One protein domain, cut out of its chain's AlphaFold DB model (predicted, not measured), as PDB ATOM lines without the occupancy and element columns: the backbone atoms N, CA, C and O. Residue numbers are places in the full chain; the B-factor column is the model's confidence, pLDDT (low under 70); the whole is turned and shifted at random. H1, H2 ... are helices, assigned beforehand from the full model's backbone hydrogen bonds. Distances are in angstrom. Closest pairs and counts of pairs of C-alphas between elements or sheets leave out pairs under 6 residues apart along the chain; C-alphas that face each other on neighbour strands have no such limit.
ATOM      1  N   TRP A 108     -22.348  22.727 -17.995       68.25
ATOM      2  CA  TRP A 108     -22.422  24.160 -18.254       68.25
ATOM      3  C   TRP A 108     -21.595  24.706 -19.424       68.25
ATOM      4  O   TRP A 108     -21.716  25.888 -19.732       68.25
ATOM      5  N   ARG A 109     -20.726  23.910 -20.060       73.62
ATOM      6  CA  ARG A 109     -20.032  24.305 -21.301       73.62
ATOM      7  C   ARG A 109     -20.848  24.052 -22.565       73.62
ATOM      8  O   ARG A 109     -20.528  24.634 -23.599       73.62
ATOM      9  N   GLN A 110     -21.849  23.183 -22.503       81.88
ATOM     10  CA  GLN A 110     -22.772  22.941 -23.608       81.88
ATOM     11  C   GLN A 110     -24.015  23.808 -23.393       81.88
ATOM     12  O   GLN A 110     -24.455  23.907 -22.249       81.88
ATOM     13  N   PRO A 111     -24.581  24.428 -24.440       86.62
ATOM     14  CA  PRO A 111     -25.850  25.129 -24.295       86.62
ATOM     15  C   PRO A 111     -26.936  24.129 -23.861       86.62
ATOM     16  O   PRO A 111     -26.934  22.996 -24.351       86.62
ATOM     17  N   PRO A 112     -27.842  24.501 -22.945       86.06
ATOM     18  CA  PRO A 112     -28.983  23.655 -22.623       86.06
ATOM     19  C   PRO A 112     -29.962  23.601 -23.807       86.06
ATOM     20  O   PRO A 112     -30.030  24.535 -24.606       86.06
ATOM     21  N   ASP A 113     -30.736  22.518 -23.912       85.62
ATOM     22  CA  ASP A 113     -31.662  22.292 -25.037       85.62
ATOM     23  C   ASP A 113     -32.776  23.353 -25.136       85.62
ATOM     24  O   ASP A 113     -33.370  23.537 -26.196       85.62
ATOM     25  N   ASP A 114     -33.073  24.051 -24.035       87.88
ATOM     26  CA  ASP A 114     -34.075  25.116 -23.933       87.88
ATOM     27  C   ASP A 114     -33.477  26.533 -24.037       87.88
ATOM     28  O   ASP A 114     -34.133  27.514 -23.666       87.88
ATOM     29  N   LEU A 115     -32.240  26.659 -24.534       88.38
ATOM     30  CA  LEU A 115     -31.617  27.954 -24.795       88.38
ATOM     31  C   LEU A 115     -32.352  28.688 -25.938       88.38
ATOM     32  O   LEU A 115     -32.492  28.131 -27.025       88.38
ATOM     33  N   PRO A 116     -32.786  29.945 -25.740       88.75
ATOM     34  CA  PRO A 116     -33.402  30.741 -26.799       88.75
ATOM     35  C   PRO A 116     -32.450  31.024 -27.971       88.75
ATOM     36  O   PRO A 116     -31.272  31.318 -27.759       88.75
ATOM     37  N   ASP A 117     -32.979  31.015 -29.198       86.12
ATOM     38  CA  ASP A 117     -32.206  31.224 -30.436       86.12
ATOM     39  C   ASP A 117     -31.502  32.592 -30.514       86.12
ATOM     40  O   ASP A 117     -30.520  32.760 -31.239       86.12
ATOM     41  N   ASP A 118     -31.993  33.596 -29.787       85.19
ATOM     42  CA  ASP A 118     -31.423  34.945 -29.733       85.19
ATOM     43  C   ASP A 118     -30.201  35.057 -28.803       85.19
ATOM     44  O   ASP A 118     -29.513  36.083 -28.797       85.19
ATOM     45  N   VAL A 119     -29.886  34.004 -28.043       84.94
ATOM     46  CA  VAL A 119     -28.733  33.968 -27.143       84.94
ATOM     47  C   VAL A 119     -27.523  33.371 -27.856       84.94
ATOM     48  O   VAL A 119     -27.403  32.161 -28.040       84.94
ATOM     49  N   LEU A 120     -26.554  34.223 -28.194       87.69
ATOM     50  CA  LEU A 120     -25.261  33.770 -28.703       87.69
ATOM     51  C   LEU A 120     -24.450  33.125 -27.570       87.69
ATOM     52  O   LEU A 120     -23.796  33.827 -26.805       87.69
ATOM     53  N   TRP A 121     -24.490  31.794 -27.475       87.31
ATOM     54  CA  TRP A 121     -23.762  31.017 -26.462       87.31
ATOM     55  C   TRP A 121     -22.244  31.236 -26.519       87.31
ATOM     56  O   TRP A 121     -21.585  31.451 -25.497       87.31
ATOM     57  N   GLU A 122     -21.691  31.218 -27.733       81.44
ATOM     58  CA  GLU A 122     -20.264  31.382 -27.987       81.44
ATOM     59  C   GLU A 122     -19.819  32.818 -27.677       81.44
ATOM     60  O   GLU A 122     -20.174  33.769 -28.371       81.44
ATOM     61  N   GLY A 123     -19.018  32.975 -26.621       79.25
ATOM     62  CA  GLY A 123     -18.510  34.274 -26.167       79.25
ATOM     63  C   GLY A 123     -19.189  34.828 -24.912       79.25
ATOM     64  O   GLY A 123     -18.755  35.867 -24.408       79.25
ATOM     65  N   LEU A 124     -20.191  34.136 -24.354       85.06
ATOM     66  CA  LEU A 124     -20.735  34.511 -23.051       85.06
ATOM     67  C   LEU A 124     -19.685  34.343 -21.941       85.06
ATOM     68  O   LEU A 124     -18.939  33.359 -21.919       85.06
ATOM     69  N   PRO A 125     -19.644  35.261 -20.960       84.50
ATOM     70  CA  PRO A 125     -18.842  35.062 -19.764       84.50
ATOM     71  C   PRO A 125     -19.265  33.786 -19.032       84.50
ATOM     72  O   PRO A 125     -20.457  33.517 -18.881       84.50
ATOM     73  N   GLN A 126     -18.299  33.047 -18.484       83.50
ATOM     74  CA  GLN A 126     -18.564  31.811 -17.737       83.50
ATOM     75  C   GLN A 126     -19.664  31.958 -16.660       83.50
ATOM     76  O   GLN A 126     -20.515  31.074 -16.582       83.50
ATOM     77  N   PRO A 127     -19.727  33.042 -15.858       83.62
ATOM     78  CA  PRO A 127     -20.800  33.185 -14.873       83.62
ATOM     79  C   PRO A 127     -22.191  33.316 -15.506       83.62
ATOM     80  O   PRO A 127     -23.172  32.922 -14.890       83.62
ATOM     81  N   VAL A 128     -22.283  33.845 -16.731       88.69
ATOM     82  CA  VAL A 128     -23.538  33.939 -17.489       88.69
ATOM     83  C   VAL A 128     -23.925  32.570 -18.049       88.69
ATOM     84  O   VAL A 128     -25.081  32.182 -17.934       88.69
ATOM     85  N   MET A 129     -22.963  31.795 -18.564       89.25
ATOM     86  CA  MET A 129     -23.201  30.403 -18.974       89.25
ATOM     87  C   MET A 129     -23.728  29.554 -17.810       89.25
ATOM     88  O   MET A 129     -24.678  28.803 -17.972       89.25
ATOM     89  N   GLN A 130     -23.178  29.720 -16.605       88.06
ATOM     90  CA  GLN A 130     -23.613  28.963 -15.425       88.06
ATOM     91  C   GLN A 130     -25.066  29.235 -15.016       88.06
ATOM     92  O   GLN A 130     -25.727  28.319 -14.531       88.06
ATOM     93  N   VAL A 131     -25.582  30.451 -15.231       90.19
ATOM     94  CA  VAL A 131     -26.989  30.793 -14.946       90.19
ATOM     95  C   VAL A 131     -27.949  29.911 -15.743       90.19
ATOM     96  O   VAL A 131     -28.980  29.490 -15.220       90.19
ATOM     97  N   TRP A 132     -27.589  29.585 -16.984       90.31
ATOM     98  CA  TRP A 132     -28.414  28.768 -17.867       90.31
ATOM     99  C   TRP A 132     -28.548  27.308 -17.417       90.31
ATOM    100  O   TRP A 132     -29.481  26.634 -17.837       90.31
ATOM    101  N   HIS A 133     -27.690  26.847 -16.500       88.25
ATOM    102  CA  HIS A 133     -27.731  25.495 -15.927       88.25
ATOM    103  C   HIS A 133     -28.282  25.459 -14.498       88.25
ATOM    104  O   HIS A 133     -28.148  24.449 -13.807       88.25
ATOM    105  N   ILE A 134     -28.884  26.552 -14.019       86.62
ATOM    106  CA  ILE A 134     -29.563  26.539 -12.725       86.62
ATOM    107  C   ILE A 134     -30.883  25.776 -12.878       86.62
ATOM    108  O   ILE A 134     -31.815  26.204 -13.572       86.62
ATOM    109  N   GLU A 135     -30.937  24.629 -12.211       84.69
ATOM    110  CA  GLU A 135     -32.128  23.793 -12.090       84.69
ATOM    111  C   GLU A 135     -33.248  24.528 -11.341       84.69
ATOM    112  O   GLU A 135     -32.999  25.282 -10.398       84.69
ATOM    113  N   GLY A 136     -34.496  24.296 -11.751       85.56
ATOM    114  CA  GLY A 136     -35.682  24.869 -11.101       85.56
ATOM    115  C   GLY A 136     -36.026  26.312 -11.489       85.56
ATOM    116  O   GLY A 136     -37.011  26.835 -10.978       85.56
ATOM    117  N   LEU A 137     -35.263  26.936 -12.392       90.00
ATOM    118  CA  LEU A 137     -35.608  28.225 -12.993       90.00
ATOM    119  C   LEU A 137     -36.223  28.047 -14.379       90.00
ATOM    120  O   LEU A 137     -35.771  27.232 -15.180       90.00
ATOM    121  N   THR A 138     -37.221  28.870 -14.676       93.38
ATOM    122  CA  THR A 138     -37.765  29.038 -16.023       93.38
ATOM    123  C   THR A 138     -36.770  29.762 -16.935       93.38
ATOM    124  O   THR A 138     -35.886  30.490 -16.476       93.38
ATOM    125  N   VAL A 139     -36.949  29.628 -18.253       88.75
ATOM    126  CA  VAL A 139     -36.158  30.351 -19.266       88.75
ATOM    127  C   VAL A 139     -36.154  31.865 -19.003       88.75
ATOM    128  O   VAL A 139     -35.097  32.490 -19.028       88.75
ATOM    129  N   ALA A 140     -37.307  32.451 -18.662       89.75
ATOM    130  CA  ALA A 140     -37.424  33.884 -18.377       89.75
ATOM    131  C   ALA A 140     -36.630  34.316 -17.127       89.75
ATOM    132  O   ALA A 140     -35.993  35.371 -17.116       89.75
ATOM    133  N   GLU A 141     -36.619  33.492 -16.076       89.44
ATOM    134  CA  GLU A 141     -35.837  33.757 -14.862       89.44
ATOM    135  C   GLU A 141     -34.332  33.653 -15.128       89.44
ATOM    136  O   GLU A 141     -33.558  34.497 -14.666       89.44
ATOM    137  N   ARG A 142     -33.908  32.667 -15.930       93.44
ATOM    138  CA  ARG A 142     -32.511  32.530 -16.368       93.44
ATOM    139  C   ARG A 142     -32.072  33.722 -17.219       93.44
ATOM    140  O   ARG A 142     -30.992  34.255 -16.978       93.44
ATOM    141  N   GLN A 143     -32.914  34.208 -18.135       90.88
ATOM    142  CA  GLN A 143     -32.639  35.424 -18.915       90.88
ATOM    143  C   GLN A 143     -32.425  36.646 -18.011       90.88
ATOM    144  O   GLN A 143     -31.435  37.367 -18.157       90.88
ATOM    145  N   LEU A 144     -33.312  36.861 -17.033       92.12
ATOM    146  CA  LEU A 144     -33.202  37.986 -16.102       92.12
ATOM    147  C   LEU A 144     -31.911  37.922 -15.268       92.12
ATOM    148  O   LEU A 144     -31.221  38.934 -15.084       92.12
ATOM    149  N   LEU A 145     -31.553  36.731 -14.783       90.44
ATOM    150  CA  LEU A 145     -30.309  36.517 -14.044       90.44
ATOM    151  C   LEU A 145     -29.073  36.691 -14.932       90.44
ATOM    152  O   LEU A 145     -28.112  37.324 -14.500       90.44
ATOM    153  N   ALA A 146     -29.101  36.202 -16.172       90.75
ATOM    154  CA  ALA A 146     -28.007  36.335 -17.130       90.75
ATOM    155  C   ALA A 146     -27.686  37.812 -17.409       90.75
ATOM    156  O   ALA A 146     -26.523  38.217 -17.337       90.75
ATOM    157  N   VAL A 147     -28.716  38.640 -17.618       90.12
ATOM    158  CA  VAL A 147     -28.583  40.099 -17.775       90.12
ATOM    159  C   VAL A 147     -28.016  40.747 -16.509       90.12
ATOM    160  O   VAL A 147     -27.098  41.567 -16.576       90.12
ATOM    161  N   THR A 148     -28.514  40.351 -15.334       91.94
ATOM    162  CA  THR A 148     -28.061  40.894 -14.042       91.94
ATOM    163  C   THR A 148     -26.583  40.588 -13.785       91.94
ATOM    164  O   THR A 148     -25.812  41.481 -13.420       91.94
ATOM    165  N   VAL A 149     -26.171  39.339 -14.013       89.62
ATOM    166  CA  VAL A 149     -24.781  38.890 -13.887       89.62
ATOM    167  C   VAL A 149     -23.900  39.587 -14.922       89.62
ATOM    168  O   VAL A 149     -22.841  40.099 -14.559       89.62
ATOM    169  N   GLY A 150     -24.351  39.698 -16.175       86.88
ATOM    170  CA  GLY A 150     -23.650  40.436 -17.228       86.88
ATOM    171  C   GLY A 150     -23.361  41.887 -16.831       86.88
ATOM    172  O   GLY A 150     -22.211  42.322 -16.861       86.88
ATOM    173  N   HIS A 151     -24.369  42.614 -16.340       86.75
ATOM    174  CA  HIS A 151     -24.200  43.988 -15.853       86.75
ATOM    175  C   HIS A 151     -23.306  44.109 -14.618       86.75
ATOM    176  O   HIS A 151     -22.672  45.148 -14.409       86.75
ATOM    177  N   PHE A 152     -23.289  43.103 -13.744       86.19
ATOM    178  CA  PHE A 152     -22.380  43.091 -12.601       86.19
ATOM    179  C   PHE A 152     -20.924  42.918 -13.052       86.19
ATOM    180  O   PHE A 152     -20.043  43.628 -12.563       86.19
ATOM    181  N   LEU A 153     -20.676  42.018 -14.008       83.50
ATOM    182  CA  LEU A 153     -19.346  41.785 -14.573       83.50
ATOM    183  C   LEU A 153     -18.827  43.010 -15.334       83.50
ATOM    184  O   LEU A 153     -17.686  43.412 -15.111       83.50
ATOM    185  N   ASP A 154     -19.671  43.649 -16.147       79.31
ATOM    186  CA  ASP A 154     -19.325  44.874 -16.879       79.31
ATOM    187  C   ASP A 154     -18.947  46.024 -15.926       79.31
ATOM    188  O   ASP A 154     -17.878  46.627 -16.047       79.31
ATOM    189  N   ARG A 155     -19.745  46.248 -14.871       75.50
ATOM    190  CA  ARG A 155     -19.444  47.253 -13.833       75.50
ATOM    191  C   ARG A 155     -18.155  46.971 -13.067       75.50
ATOM    192  O   ARG A 155     -17.504  47.906 -12.607       75.50
ATOM    193  N   ARG A 156     -17.787  45.699 -12.899       73.75
ATOM    194  CA  ARG A 156     -16.529  45.314 -12.246       73.75
ATOM    195  C   ARG A 156     -15.326  45.507 -13.171       73.75
ATOM    196  O   ARG A 156     -14.244  45.822 -12.682       73.75
ATOM    197  N   ALA A 157     -15.511  45.320 -14.474       69.81
ATOM    198  CA  ALA A 157     -14.470  45.509 -15.479       69.81
ATOM    199  C   ALA A 157     -14.214  46.995 -15.801       69.81
ATOM    200  O   ALA A 157     -13.099  47.341 -16.184       69.81
ATOM    201  N   ASN A 158     -15.207  47.875 -15.610       49.59
ATOM    202  CA  ASN A 158     -15.097  49.299 -15.925       49.59
ATOM    203  C   ASN A 158     -15.562  50.214 -14.767       49.59
ATOM    204  O   ASN A 158     -16.743  50.560 -14.680       49.59
TER     205      ASN A 158
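What this domain is: This is residues 108 to 158 of the 175 residues of the protein "HTH cro/C1-type domain-containing protein" of Thermomonospora umbrina (UniProt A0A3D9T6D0). The model is a lopsided helical hairpin: a short helix, H1, packs beside part of a much longer helix, H2, which runs roughly along the longest axis. Ahead of the hairpin, residues 108 to 125 make a long winding stretch with no named element, and it leads into H1. The printed part has 51 residues with two named helices, H1 then H2, and no named strand; the class is all helix, though the helices hold 25 of the 51 residues, under half. The whole is compact, with a radius of gyration of the C-alphas of 10.7 A, yet elongated, spanning 33 by 21 by 18 A.

How they stand to each other: The C-alphas of residues 108 to 125 lie 7 to 14 A from the mean of all C-alphas. H1, residues 126 to 131, and H2, residues 139 to 157, form a helical hairpin over a short link of 7 residues. They run opposite ways at a shallow tilt of 28 degrees, their centres 8.8 A apart. They touch, with 9 pairs of C-alphas within 8 A; the closest are those of Val 128 and Ala 146, 5.1 A apart. H2 touches H1 with residues 142 to 150 alone. In H1 and H2 every O i to N i+4 pair is within hydrogen-bond range.

Where its parts are: The printed part begins at Trp 108, with its C-alpha at (-22.422, 24.160, -18.254). H1 begins at C-alpha 126, (-18.564, 31.811, -17.737), and measures 8.9 A from first to last C-alpha. H2 measures 26.7 A and ends at C-alpha 157, (-14.470, 45.509, -15.479).

The domain as a whole: The two C-alphas farthest apart are those of Asp 113 and Asn 158, at 33.0 A. The printed part has no cut. Its mean pLDDT is 85.1; residue 108 and residues 157 to 158 are under 70.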